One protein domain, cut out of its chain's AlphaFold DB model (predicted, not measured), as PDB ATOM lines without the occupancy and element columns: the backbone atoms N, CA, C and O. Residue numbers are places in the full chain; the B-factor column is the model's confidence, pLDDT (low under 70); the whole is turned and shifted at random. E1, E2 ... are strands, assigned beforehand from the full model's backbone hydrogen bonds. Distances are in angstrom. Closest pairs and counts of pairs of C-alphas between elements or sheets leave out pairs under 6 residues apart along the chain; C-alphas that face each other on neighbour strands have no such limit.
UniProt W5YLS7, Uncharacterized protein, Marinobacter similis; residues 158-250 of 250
ATOM      1  N   SER A 158     -42.575 -28.341  30.219       96.62
ATOM      2  CA  SER A 158     -41.949 -27.224  30.930       96.62
ATOM      3  C   SER A 158     -41.140 -26.309  30.006       96.62
ATOM      4  O   SER A 158     -40.561 -26.773  29.020       96.62
ATOM      5  N   LEU A 159     -41.081 -25.021  30.357       97.62
ATOM      6  CA  LEU A 159     -40.218 -23.985  29.780       97.62
ATOM      7  C   LEU A 159     -39.401 -23.354  30.916       97.62
ATOM      8  O   LEU A 159     -39.990 -22.948  31.910       97.62
ATOM      9  N   GLN A 160     -38.078 -23.273  30.769       97.56
ATOM     10  CA  GLN A 160     -37.155 -22.726  31.774       97.56
ATOM     11  C   GLN A 160     -36.111 -21.820  31.121       97.56
ATOM     12  O   GLN A 160     -35.624 -22.115  30.021       97.56
ATOM     13  N   ILE A 161     -35.763 -20.717  31.779       97.12
ATOM     14  CA  ILE A 161     -34.987 -19.625  31.200       97.12
ATOM     15  C   ILE A 161     -33.918 -19.138  32.179       97.12
ATOM     16  O   ILE A 161     -34.193 -18.711  33.296       97.12
ATOM     17  N   GLU A 162     -32.675 -19.083  31.699       97.25
ATOM     18  CA  GLU A 162     -31.602 -18.358  32.379       97.25
ATOM     19  C   GLU A 162     -31.108 -17.186  31.539       97.25
ATOM     20  O   GLU A 162     -30.947 -17.273  30.318       97.25
ATOM     21  N   TYR A 163     -30.756 -16.112  32.225       96.62
ATOM     22  CA  TYR A 163     -30.209 -14.895  31.660       96.62
ATOM     23  C   TYR A 163     -28.701 -14.864  31.902       96.62
ATOM     24  O   TYR A 163     -28.226 -14.953  33.034       96.62
ATOM     25  N   GLY A 164     -27.939 -14.759  30.815       96.69
ATOM     26  CA  GLY A 164     -26.498 -14.553  30.832       96.69
ATOM     27  C   GLY A 164     -26.181 -13.092  31.126       96.69
ATOM     28  O   GLY A 164     -26.146 -12.278  30.207       96.69
ATOM     29  N   GLU A 165     -25.965 -12.762  32.394       95.81
ATOM     30  CA  GLU A 165     -25.604 -11.427  32.870       95.81
ATOM     31  C   GLU A 165     -24.085 -11.222  32.802       95.81
ATOM     32  O   GLU A 165     -23.306 -12.019  33.343       95.81
ATOM     33  N   LEU A 166     -23.657 -10.134  32.161       95.56
ATOM     34  CA  LEU A 166     -22.275  -9.676  32.175       95.56
ATOM     35  C   LEU A 166     -21.993  -8.919  33.477       95.56
ATOM     36  O   LEU A 166     -22.578  -7.877  33.764       95.56
ATOM     37  N   LEU A 167     -21.074  -9.440  34.284       94.69
ATOM     38  CA  LEU A 167     -20.693  -8.825  35.549       94.69
ATOM     39  C   LEU A 167     -19.662  -7.705  35.340       94.69
ATOM     40  O   LEU A 167     -18.870  -7.776  34.399       94.69
ATOM     41  N   PRO A 168     -19.530  -6.754  36.288       92.12
ATOM     42  CA  PRO A 168     -18.487  -5.719  36.242       92.12
ATOM     43  C   PRO A 168     -17.049  -6.261  36.175       92.12
ATOM     44  O   PRO A 168     -16.125  -5.547  35.807       92.12
ATOM     45  N   THR A 169     -16.846  -7.532  36.541       93.56
ATOM     46  CA  THR A 169     -15.555  -8.229  36.428       93.56
ATOM     47  C   THR A 169     -15.226  -8.684  35.001       93.56
ATOM     48  O   THR A 169     -14.141  -9.212  34.778       93.56
ATOM     49  N   GLY A 170     -16.150  -8.518  34.047       90.50
ATOM     50  CA  GLY A 170     -16.044  -9.000  32.667       90.50
ATOM     51  C   GLY A 170     -16.452 -10.465  32.475       90.50
ATOM     52  O   GLY A 170     -16.456 -10.956  31.350       90.50
ATOM     53  N   ASN A 171     -16.811 -11.173  33.550       93.81
ATOM     54  CA  ASN A 171     -17.293 -12.552  33.476       93.81
ATOM     55  C   ASN A 171     -18.802 -12.597  33.234       93.81
ATOM     56  O   ASN A 171     -19.548 -11.798  33.795       93.81
ATOM     57  N   MET A 172     -19.251 -13.587  32.470       94.25
ATOM     58  CA  MET A 172     -20.671 -13.893  32.320       94.25
ATOM     59  C   MET A 172     -21.101 -14.914  33.374       94.25
ATOM     60  O   MET A 172     -20.423 -15.927  33.564       94.25
ATOM     61  N   ARG A 173     -22.245 -14.678  34.018       95.69
ATOM     62  CA  ARG A 173     -22.950 -15.687  34.819       95.69
ATOM     63  C   ARG A 173     -24.337 -15.937  34.244       95.69
ATOM     64  O   ARG A 173     -24.929 -15.025  33.684       95.69
ATOM     65  N   TYR A 174     -24.855 -17.145  34.423       97.06
ATOM     66  CA  TYR A 174     -26.261 -17.444  34.164       97.06
ATOM     67  C   TYR A 174     -27.035 -17.402  35.480       97.06
ATOM     68  O   TYR A 174     -26.513 -17.832  36.512       97.06
ATOM     69  N   ALA A 175     -28.224 -16.810  35.451       96.44
ATOM     70  CA  ALA A 175     -29.116 -16.698  36.598       96.44
ATOM     71  C   ALA A 175     -30.580 -16.686  36.134       96.44
ATOM     72  O   ALA A 175     -30.871 -16.241  35.022       96.44
ATOM     73  N   THR A 176     -31.499 -17.136  36.987       94.88
ATOM     74  CA  THR A 176     -32.944 -16.930  36.785       94.88
ATOM     75  C   THR A 176     -33.287 -15.439  36.852       94.88
ATOM     76  O   THR A 176     -32.503 -14.654  37.393       94.88
ATOM     77  N   ALA A 177     -34.443 -15.039  36.311       91.50
ATOM     78  CA  ALA A 177     -34.837 -13.630  36.200       91.50
ATOM     79  C   ALA A 177     -34.729 -12.866  37.534       91.50
ATOM     80  O   ALA A 177     -34.064 -11.833  37.588       91.50
ATOM     81  N   ASP A 178     -35.271 -13.432  38.617       90.50
ATOM     82  CA  ASP A 178     -35.266 -12.837  39.966       90.50
ATOM     83  C   ASP A 178     -33.864 -12.673  40.567       90.50
ATOM     84  O   ASP A 178     -33.655 -11.914  41.514       90.50
ATOM     85  N   ASN A 179     -32.885 -13.396  40.024       94.31
ATOM     86  CA  ASN A 179     -31.503 -13.387  40.481       94.31
ATOM     87  C   ASN A 179     -30.581 -12.552  39.584       94.31
ATOM     88  O   ASN A 179     -29.381 -12.466  39.880       94.31
ATOM     89  N   VAL A 180     -31.088 -11.946  38.506       93.62
ATOM     90  CA  VAL A 180     -30.340 -10.984  37.686       93.62
ATOM     91  C   VAL A 180     -30.247  -9.660  38.441       93.62
ATOM     92  O   VAL A 180     -31.253  -9.106  38.870       93.62
ATOM     93  N   GLY A 181     -29.032  -9.127  38.602       91.75
ATOM     94  CA  GLY A 181     -28.838  -7.869  39.324       91.75
ATOM     95  C   GLY A 181     -29.301  -6.661  38.512       91.75
ATOM     96  O   GLY A 181     -29.947  -5.758  39.042       91.75
ATOM     97  N   ASN A 182     -28.973  -6.644  37.219       90.62
ATOM     98  CA  ASN A 182     -29.438  -5.628  36.283       90.62
ATOM     99  C   ASN A 182     -29.719  -6.239  34.905       90.62
ATOM    100  O   ASN A 182     -28.803  -6.681  34.213       90.62
ATOM    101  N   MET A 183     -30.981  -6.194  34.467       90.12
ATOM    102  CA  MET A 183     -31.390  -6.699  33.150       90.12
ATOM    103  C   MET A 183     -30.688  -5.983  31.982       90.12
ATOM    104  O   MET A 183     -30.500  -6.580  30.924       90.12
ATOM    105  N   ALA A 184     -30.221  -4.741  32.169       90.50
ATOM    106  CA  ALA A 184     -29.413  -4.029  31.172       90.50
ATOM    107  C   ALA A 184     -28.019  -4.651  30.950       90.50
ATOM    108  O   ALA A 184     -27.367  -4.351  29.959       90.50
ATOM    109  N   ASN A 185     -27.572  -5.544  31.836       93.25
ATOM    110  CA  ASN A 185     -26.309  -6.265  31.689       93.25
ATOM    111  C   ASN A 185     -26.491  -7.657  31.062       93.25
ATOM    112  O   ASN A 185     -25.522  -8.402  30.917       93.25
ATOM    113  N   VAL A 186     -27.717  -8.060  30.715       94.25
ATOM    114  CA  VAL A 186     -27.967  -9.359  30.082       94.25
ATOM    115  C   VAL A 186     -27.496  -9.326  28.632       94.25
ATOM    116  O   VAL A 186     -27.937  -8.494  27.843       94.25
ATOM    117  N   VAL A 187     -26.634 -10.276  28.274       95.69
ATOM    118  CA  VAL A 187     -26.024 -10.423  26.941       95.69
ATOM    119  C   VAL A 187     -26.285 -11.795  26.312       95.69
ATOM    120  O   VAL A 187     -25.867 -12.056  25.186       95.69
ATOM    121  N   ALA A 188     -26.971 -12.697  27.011       95.94
ATOM    122  CA  ALA A 188     -27.401 -13.981  26.471       95.94
ATOM    123  C   ALA A 188     -28.664 -14.479  27.180       95.94
ATOM    124  O   ALA A 188     -28.920 -14.111  28.320       95.94
ATOM    125  N   ILE A 189     -29.415 -15.362  26.530       96.31
ATOM    126  CA  ILE A 189     -30.520 -16.108  27.136       96.31
ATOM    127  C   ILE A 189     -30.330 -17.589  26.816       96.31
ATOM    128  O   ILE A 189     -30.013 -17.949  25.679       96.31
ATOM    129  N   ARG A 190     -30.529 -18.452  27.810       97.81
ATOM    130  CA  ARG A 190     -30.702 -19.895  27.635       97.81
ATOM    131  C   ARG A 190     -32.171 -20.227  27.769       97.81
ATOM    132  O   ARG A 190     -32.765 -19.906  28.785       97.81
ATOM    133  N   VAL A 191     -32.723 -20.885  26.761       97.94
ATOM    134  CA  VAL A 191     -34.106 -21.360  26.758       97.94
ATOM    135  C   VAL A 191     -34.073 -22.878  26.757       97.94
ATOM    136  O   VAL A 191     -33.530 -23.483  25.827       97.94
ATOM    137  N   GLY A 192     -34.619 -23.485  27.803       98.12
ATOM    138  CA  GLY A 192     -34.804 -24.919  27.933       98.12
ATOM    139  C   GLY A 192     -36.270 -25.299  27.848       98.12
ATOM    140  O   GLY A 192     -37.119 -24.623  28.416       98.12
ATOM    141  N   MET A 193     -36.568 -26.393  27.158       98.12
ATOM    142  CA  MET A 193     -37.902 -26.982  27.122       98.12
ATOM    143  C   MET A 193     -37.825 -28.485  27.348       98.12
ATOM    144  O   MET A 193     -36.967 -29.160  26.769       98.12
ATOM    145  N   LEU A 194     -38.749 -29.005  28.152       98.25
ATOM    146  CA  LEU A 194     -39.023 -30.434  28.241       98.25
ATOM    147  C   LEU A 194     -40.189 -30.743  27.311       98.25
ATOM    148  O   LEU A 194     -41.293 -30.243  27.514       98.25
ATOM    149  N   ILE A 195     -39.923 -31.534  26.277       97.69
ATOM    150  CA  ILE A 195     -40.922 -31.912  25.280       97.69
ATOM    151  C   ILE A 195     -41.264 -33.384  25.478       97.69
ATOM    152  O   ILE A 195     -40.356 -34.216  25.543       97.69
ATOM    153  N   SER A 196     -42.551 -33.694  25.563       96.06
ATOM    154  CA  SER A 196     -43.093 -35.039  25.660       96.06
ATOM    155  C   SER A 196     -43.835 -35.423  24.384       96.06
ATOM    156  O   SER A 196     -44.398 -34.580  23.688       96.06
ATOM    157  N   ASP A 197     -43.890 -36.720  24.103       94.88
ATOM    158  CA  ASP A 197     -44.969 -37.250  23.273       94.88
ATOM    159  C   ASP A 197     -46.316 -36.991  23.971       94.88
ATOM    160  O   ASP A 197     -46.389 -36.910  25.202       94.88
ATOM    161  N   THR A 198     -47.367 -36.806  23.187       89.56
ATOM    162  CA  THR A 198     -48.724 -36.567  23.686       89.56
ATOM    163  C   THR A 198     -49.373 -37.884  24.102       89.56
ATOM    164  O   THR A 198     -50.205 -37.906  25.006       89.56
ATOM    165  N   ASP A 199     -48.924 -38.989  23.498       89.88
ATOM    166  CA  ASP A 199     -49.320 -40.345  23.830       89.88
ATOM    167  C   ASP A 199     -48.285 -41.059  24.713       89.88
ATOM    168  O   ASP A 199     -47.074 -40.813  24.717       89.88
ATOM    169  N   GLN A 200     -48.786 -42.033  25.463       92.31
ATOM    170  CA  GLN A 200     -47.972 -42.945  26.249       92.31
ATOM    171  C   GLN A 200     -47.394 -44.055  25.360       92.31
ATOM    172  O   GLN A 200     -48.086 -45.000  24.985       92.31
ATOM    173  N   VAL A 201     -46.109 -43.938  25.017       93.25
ATOM    174  CA  VAL A 201     -45.413 -44.825  24.060       93.25
ATOM    175  C   VAL A 201     -44.359 -45.735  24.705       93.25
ATOM    176  O   VAL A 201     -43.784 -46.599  24.040       93.25
ATOM    177  N   ARG A 202     -44.067 -45.551  25.997       94.62
ATOM    178  CA  ARG A 202     -43.102 -46.365  26.754       94.62
ATOM    179  C   ARG A 202     -43.790 -47.554  27.424       94.62
ATOM    180  O   ARG A 202     -44.938 -47.484  27.830       94.62
ATOM    181  N   ASN A 203     -43.038 -48.634  27.641       94.31
ATOM    182  CA  ASN A 203     -43.540 -49.793  28.396       94.31
ATOM    183  C   ASN A 203     -43.582 -49.551  29.916       94.31
ATOM    184  O   ASN A 203     -44.388 -50.154  30.615       94.31
ATOM    185  N   ASN A 204     -42.705 -48.686  30.433       95.38
ATOM    186  CA  ASN A 204     -42.584 -48.363  31.856       95.38
ATOM    187  C   ASN A 204     -42.710 -46.853  32.049       95.38
ATOM    188  O   ASN A 204     -42.297 -46.097  31.163       95.38
ATOM    189  N   ALA A 205     -43.220 -46.450  33.216       93.69
ATOM    190  CA  ALA A 205     -43.285 -45.050  33.607       93.69
ATOM    191  C   ALA A 205     -41.894 -44.399  33.588       93.69
ATOM    192  O   ALA A 205     -40.870 -45.026  33.885       93.69
ATOM    193  N   ASP A 206     -41.874 -43.139  33.193       95.69
ATOM    194  CA  ASP A 206     -40.723 -42.271  33.176       95.69
ATOM    195  C   ASP A 206     -40.548 -41.636  34.550       95.69
ATOM    196  O   ASP A 206     -41.374 -40.848  34.993       95.69
ATOM    197  N   THR A 207     -39.476 -42.028  35.222       95.56
ATOM    198  CA  THR A 207     -39.124 -41.612  36.589       95.56
ATOM    199  C   THR A 207     -37.791 -40.863  36.607       95.56
ATOM    200  O   THR A 207     -37.133 -40.773  37.637       95.56
ATOM    201  N   ALA A 208     -37.334 -40.417  35.433       96.12
ATOM    202  CA  ALA A 208     -36.072 -39.716  35.275       96.12
ATOM    203  C   ALA A 208     -36.257 -38.218  35.506       96.12
ATOM    204  O   ALA A 208     -37.212 -37.646  35.002       96.12
ATOM    205  N   ASP A 209     -35.289 -37.583  36.158       96.31
ATOM    206  CA  ASP A 209     -35.256 -36.128  36.276       96.31
ATOM    207  C   ASP A 209     -34.593 -35.493  35.046       96.31
ATOM    208  O   ASP A 209     -33.635 -36.032  34.472       96.31
ATOM    209  N   TYR A 210     -35.068 -34.308  34.661       97.50
ATOM    210  CA  TYR A 210     -34.579 -33.580  33.491       97.50
ATOM    211  C   TYR A 210     -33.996 -32.224  33.877       97.50
ATOM    212  O   TYR A 210     -34.719 -31.304  34.239       97.50
ATOM    213  N   ALA A 211     -32.681 -32.062  33.727       96.56
ATOM    214  CA  ALA A 211     -32.031 -30.770  33.929       96.56
ATOM    215  C   ALA A 211     -32.326 -29.809  32.761       96.56
ATOM    216  O   ALA A 211     -31.982 -30.089  31.606       96.56
ATOM    217  N   LEU A 212     -32.919 -28.659  33.074       97.62
ATOM    218  CA  LEU A 212     -33.100 -27.505  32.195       97.62
ATOM    219  C   LEU A 212     -32.315 -26.296  32.762       97.62
ATOM    220  O   LEU A 212     -31.717 -26.396  33.833       97.62
ATOM    221  N   PRO A 213     -32.200 -25.165  32.039       97.19
ATOM    222  CA  PRO A 213     -31.526 -23.976  32.558       97.19
ATOM    223  C   PRO A 213     -32.140 -23.533  33.888       97.19
ATOM    224  O   PRO A 213     -33.338 -23.290  33.950       97.19
ATOM    225  N   GLY A 214     -31.319 -23.435  34.932       93.81
ATOM    226  CA  GLY A 214     -31.734 -22.940  36.247       93.81
ATOM    227  C   GLY A 214     -32.602 -23.888  37.081       93.81
ATOM    228  O   GLY A 214     -32.823 -23.578  38.246       93.81
ATOM    229  N   GLU A 215     -33.047 -25.027  36.539       95.00
ATOM    230  CA  GLU A 215     -34.054 -25.875  37.185       95.00
ATOM    231  C   GLU A 215     -33.930 -27.359  36.801       95.00
ATOM    232  O   GLU A 215     -33.505 -27.709  35.696       95.00
ATOM    233  N   THR A 216     -34.312 -28.255  37.709       95.44
ATOM    234  CA  THR A 216     -34.443 -29.693  37.440       95.44
ATOM    235  C   THR A 216     -35.913 -30.079  37.488       95.44
ATOM    236  O   THR A 216     -36.569 -29.926  38.508       95.44
ATOM    237  N   ILE A 217     -36.433 -30.597  36.374       95.81
ATOM    238  CA  ILE A 217     -37.812 -31.076  36.298       95.81
ATOM    239  C   ILE A 217     -37.853 -32.478  36.894       95.81
ATOM    240  O   ILE A 217     -37.369 -33.423  36.267       95.81
ATOM    241  N   GLU A 218     -38.404 -32.597  38.097       94.38
ATOM    242  CA  GLU A 218     -38.457 -33.863  38.829       94.38
ATOM    243  C   GLU A 218     -39.681 -34.693  38.421       94.38
ATOM    244  O   GLU A 218     -40.777 -34.161  38.188       94.38
ATOM    245  N   ALA A 219     -39.510 -36.011  38.349       93.44
ATOM    246  CA  ALA A 219     -40.638 -36.916  38.164       93.44
ATOM    247  C   ALA A 219     -41.480 -36.987  39.450       93.44
ATOM    248  O   ALA A 219     -40.943 -37.053  40.557       93.44
ATOM    249  N   THR A 220     -42.810 -36.988  39.329       89.12
ATOM    250  CA  THR A 220     -43.687 -37.149  40.496       89.12
ATOM    251  C   THR A 220     -44.974 -37.916  40.202       89.12
ATOM    252  O   THR A 220     -45.601 -37.765  39.154       89.12
ATOM    253  N   THR A 221     -45.443 -38.684  41.190       83.12
ATOM    254  CA  THR A 221     -46.804 -39.247  41.219       83.12
ATOM    255  C   THR A 221     -47.870 -38.231  41.663       83.12
ATOM    256  O   THR A 221     -49.056 -38.551  41.689       83.12
ATOM    257  N   GLY A 222     -47.465 -37.019  42.062       68.50
ATOM    258  CA  GLY A 222     -48.354 -35.917  42.433       68.50
ATOM    259  C   GLY A 222     -47.582 -34.618  42.676       68.50
ATOM    260  O   GLY A 222     -46.723 -34.551  43.553       68.50
ATOM    261  N   ALA A 223     -47.881 -33.570  41.909       61.50
ATOM    262  CA  ALA A 223     -47.208 -32.284  42.063       61.50
ATOM    263  C   ALA A 223     -47.669 -31.577  43.349       61.50
ATOM    264  O   ALA A 223     -48.866 -31.371  43.564       61.50
ATOM    265  N   ALA A 224     -46.726 -31.171  44.202       62.41
ATOM    266  CA  ALA A 224     -47.013 -30.158  45.212       62.41
ATOM    267  C   ALA A 224     -47.257 -28.808  44.514       62.41
ATOM    268  O   ALA A 224     -46.686 -28.537  43.456       62.41
ATOM    269  N   ALA A 225     -48.094 -27.948  45.097       59.38
ATOM    270  CA  ALA A 225     -48.305 -26.605  44.560       59.38
ATOM    271  C   ALA A 225     -46.959 -25.861  44.469       59.38
ATOM    272  O   ALA A 225     -46.258 -25.746  45.472       59.38
ATOM    273  N   GLY A 226     -46.601 -25.379  43.275       62.09
ATOM    274  CA  GLY A 226     -45.322 -24.701  43.039       62.09
ATOM    275  C   GLY A 226     -44.156 -25.607  42.628       62.09
ATOM    276  O   GLY A 226     -43.086 -25.083  42.349       62.09
ATOM    277  N   ALA A 227     -44.327 -26.933  42.588       73.94
ATOM    278  CA  ALA A 227     -43.245 -27.848  42.228       73.94
ATOM    279  C   ALA A 227     -43.019 -27.901  40.710       73.94
ATOM    280  O   ALA A 227     -43.961 -28.116  39.941       73.94
ATOM    281  N   VAL A 228     -41.759 -27.780  40.285       86.75
ATOM    282  CA  VAL A 228     -41.367 -27.933  38.882       86.75
ATOM    283  C   VAL A 228     -41.220 -29.416  38.556       86.75
ATOM    284  O   VAL A 228     -40.198 -30.039  38.823       86.75
ATOM    285  N   THR A 229     -42.285 -30.009  38.021       92.44
ATOM    286  CA  THR A 229     -42.384 -31.468  37.896       92.44
ATOM    287  C   THR A 229     -43.033 -31.918  36.595       92.44
ATOM    288  O   THR A 229     -43.790 -31.173  35.957       92.44
ATOM    289  N   HIS A 230     -42.776 -33.173  36.229       92.81
ATOM    290  CA  HIS A 230     -43.567 -33.900  35.242       92.81
ATOM    291  C   HIS A 230     -44.210 -35.149  35.873       92.81
ATOM    292  O   HIS A 230     -43.679 -35.694  36.845       92.81
ATOM    293  N   PRO A 231     -45.346 -35.634  35.340       90.94
ATOM    294  CA  PRO A 231     -45.954 -36.864  35.829       90.94
ATOM    295  C   PRO A 231     -45.057 -38.084  35.594       90.94
ATOM    296  O   PRO A 231     -44.420 -38.205  34.542       90.94
ATOM    297  N   GLU A 232     -45.062 -39.018  36.543       92.75
ATOM    298  CA  GLU A 232     -44.568 -40.379  36.322       92.75
ATOM    299  C   GLU A 232     -45.531 -41.142  35.398       92.75
ATOM    300  O   GLU A 232     -46.481 -41.789  35.840       92.75
ATOM    301  N   ASP A 233     -45.297 -41.058  34.091       92.88
ATOM    302  CA  ASP A 233     -46.146 -41.666  33.066       92.88
ATOM    303  C   ASP A 233     -45.318 -42.313  31.944       92.88
ATOM    304  O   ASP A 233     -44.093 -42.281  31.937       92.88
ATOM    305  N   GLN A 234     -45.974 -42.936  30.971       95.38
ATOM    306  CA  GLN A 234     -45.299 -43.615  29.864       95.38
ATOM    307  C   GLN A 234     -45.012 -42.704  28.651       95.38
ATOM    308  O   GLN A 234     -44.704 -43.216  27.568       95.38
ATOM    309  N   ARG A 235     -45.089 -41.373  28.778       95.75
ATOM    310  CA  ARG A 235     -44.722 -40.458  27.685       95.75
ATOM    311  C   ARG A 235     -43.208 -40.464  27.480       95.75
ATOM    312  O   ARG A 235     -42.417 -40.564  28.418       95.75
ATOM    313  N   LEU A 236     -42.777 -40.383  26.223       96.44
ATOM    314  CA  LEU A 236     -41.361 -40.209  25.905       96.44
ATOM    315  C   LEU A 236     -40.997 -38.732  26.033       96.44
ATOM    316  O   LEU A 236     -41.561 -37.917  25.313       96.44
ATOM    317  N   ARG A 237     -40.036 -38.397  26.899       97.31
ATOM    318  CA  ARG A 237     -39.593 -37.018  27.132       97.31
ATOM    319  C   ARG A 237     -38.183 -36.747  26.639       97.31
ATOM    320  O   ARG A 237     -37.295 -37.601  26.715       97.31
ATOM    321  N   ARG A 238     -37.964 -35.524  26.159       97.19
ATOM    322  CA  ARG A 238     -36.660 -35.027  25.723       97.19
ATOM    323  C   ARG A 238     -36.478 -33.556  26.079       97.19
ATOM    324  O   ARG A 238     -37.303 -32.714  25.738       97.19
ATOM    325  N   SER A 239     -35.342 -33.252  26.694       97.50
ATOM    326  CA  SER A 239     -34.893 -31.886  26.944       97.50
ATOM    327  C   SER A 239     -34.259 -31.274  25.692       97.50
ATOM    328  O   SER A 239     -33.393 -31.887  25.054       97.50
ATOM    329  N   PHE A 240     -34.623 -30.033  25.390       97.44
ATOM    330  CA  PHE A 240     -33.974 -29.194  24.388       97.44
ATOM    331  C   PHE A 240     -33.496 -27.915  25.050       97.44
ATOM    332  O   PHE A 240     -34.252 -27.289  25.780       97.44
ATOM    333  N   VAL A 241     -32.255 -27.514  24.778       98.00
ATOM    334  CA  VAL A 241     -31.692 -26.263  25.289       98.00
ATOM    335  C   VAL A 241     -31.063 -25.499  24.138       98.00
ATOM    336  O   VAL A 241     -30.262 -26.050  23.381       98.00
ATOM    337  N   SER A 242     -31.419 -24.225  24.014       97.31
ATOM    338  CA  SER A 242     -30.831 -23.289  23.061       97.31
ATOM    339  C   SER A 242     -30.244 -22.095  23.802       97.31
ATOM    340  O   SER A 242     -30.797 -21.649  24.803       97.31
ATOM    341  N   THR A 243     -29.121 -21.571  23.317       97.12
ATOM    342  CA  THR A 243     -28.530 -20.324  23.821       97.12
ATOM    343  C   THR A 243     -28.550 -19.287  22.712       97.12
ATOM    344  O   THR A 243     -28.044 -19.538  21.618       97.12
ATOM    345  N   VAL A 244     -29.101 -18.114  23.004       95.50
ATOM    346  CA  VAL A 244     -29.155 -16.973  22.091       95.50
ATOM    347  C   VAL A 244     -28.337 -15.839  22.688       95.50
ATOM    348  O   VAL A 244     -28.565 -15.437  23.825       95.50
ATOM    349  N   MET A 245     -27.383 -15.321  21.920       95.19
ATOM    350  CA  MET A 245     -26.632 -14.128  22.304       95.19
ATOM    351  C   MET A 245     -27.459 -12.884  21.995       95.19
ATOM    352  O   MET A 245     -27.990 -12.742  20.891       95.19
ATOM    353  N   LEU A 246     -27.535 -11.973  22.955       91.56
ATOM    354  CA  LEU A 246     -28.175 -10.677  22.810       91.56
ATOM    355  C   LEU A 246     -27.117  -9.603  22.596       91.56
ATOM    356  O   LEU A 246     -26.064  -9.597  23.230       91.56
ATOM    357  N   ARG A 247     -27.423  -8.649  21.719       82.19
ATOM    358  CA  ARG A 247     -26.696  -7.382  21.677       82.19
ATOM    359  C   ARG A 247     -27.410  -6.396  22.583       82.19
ATOM    360  O   ARG A 247     -28.318  -5.704  22.140       82.19
ATOM    361  N   ASN A 248     -26.975  -6.349  23.831       64.56
ATOM    362  CA  ASN A 248     -27.157  -5.176  24.671       64.56
ATOM    363  C   ASN A 248     -25.949  -4.279  24.388       64.56
ATOM    364  O   ASN A 248     -24.821  -4.765  24.461       64.56
ATOM    365  N   ARG A 249     -26.159  -3.054  23.899       57.16
ATOM    366  CA  ARG A 249     -25.036  -2.143  23.618       57.16
ATOM    367  C   ARG A 249     -24.525  -1.537  24.928       57.16
ATOM    368  O   ARG A 249     -25.332  -1.261  25.811       57.16
ATOM    369  N   ASP A 250     -23.204  -1.367  24.985       51.47
ATOM    370  CA  ASP A 250     -22.447  -0.670  26.036       51.47
ATOM    371  C   ASP A 250     -22.783   0.828  26.121       51.47
ATOM    372  O   ASP A 250     -23.085   1.425  25.056       51.47
TER     373      ASP A 250
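This is residues 158 to 250 of the 250 residues of an uncharacterized protein of Marinobacter similis (UniProt W5YLS7). Picture a rod-like strand sandwich, only partly face to face: a long, curled sheet of four strands, E2, E1, E3 and E7, with a small sheet of E4, E5 and E6 covering part of one face. The long strands E3 and E7 run along the rod, while E2 pairs beside E1 away from the small sheet. The printed part has 93 residues, with no named helix and seven named strands, E1 to E7 in order; the class is all strand. The large sheet, in the order E2, E1, E3, E7, is antiparallel, and the small one, in the order E4, E5, E6, is mixed. The whole is loose, with a radius of gyration of the C-alphas of 16.3 A and spans of 53 by 24 by 17 A.

Find C-alpha 158 at (-41.949, -27.224, 30.930); from there E1, residues 158 to 166, runs 26.4 A. E2 is residues 172 to 175. E3, the longest strand, takes residues 186 to 200 over 39.3 A, ending at C-alpha 200 at (-47.972, -42.945, 26.249). Next come E4, residues 210 to 212, E5, residues 215 to 220, spanning 15.2 A, and E6, residues 229 to 231. E7, residues 235 to 245, runs 32.4 A to C-alpha 245 at (-26.632, -14.128, 22.304).

Begin with the large sheet, which is twisted. E1 and E2 form a hairpin at 147 degrees, with N 163 and O 175 at 2.8 A, within hydrogen-bond range. On the other side of E1, E3 is antiparallel at 167 degrees, with N 160 and O 192 at 2.9 A. E3 and E7 are antiparallel at 164 degrees; look at N 193 and O 240, 2.8 A apart. In the small sheet, E4 and E5 form a hairpin at 155 degrees, with N 210 and O 217 at 2.9 A. E5 and E6 are parallel at 29 degrees, with N 220 and O 230 at 2.9 A. The pairing of E5 is staggered: residues 215 to 217 pair with E4 and residues 218 to 220 with E6. Between the sheets, the closest C-alphas of E3 and E4 are those of Gly 192 and Leu 212, 5.3 A apart. E2 is apart from E4, E5 and E6.

The two C-alphas farthest apart are those of Asn 203 and Asp 250, the chain's last residue, at 53.5 A. The printed part has no cut, and no link is long. The model's mean pLDDT over the printed part is 91.4; look for values under 70 at residues 222 to 226 and 248 to 250.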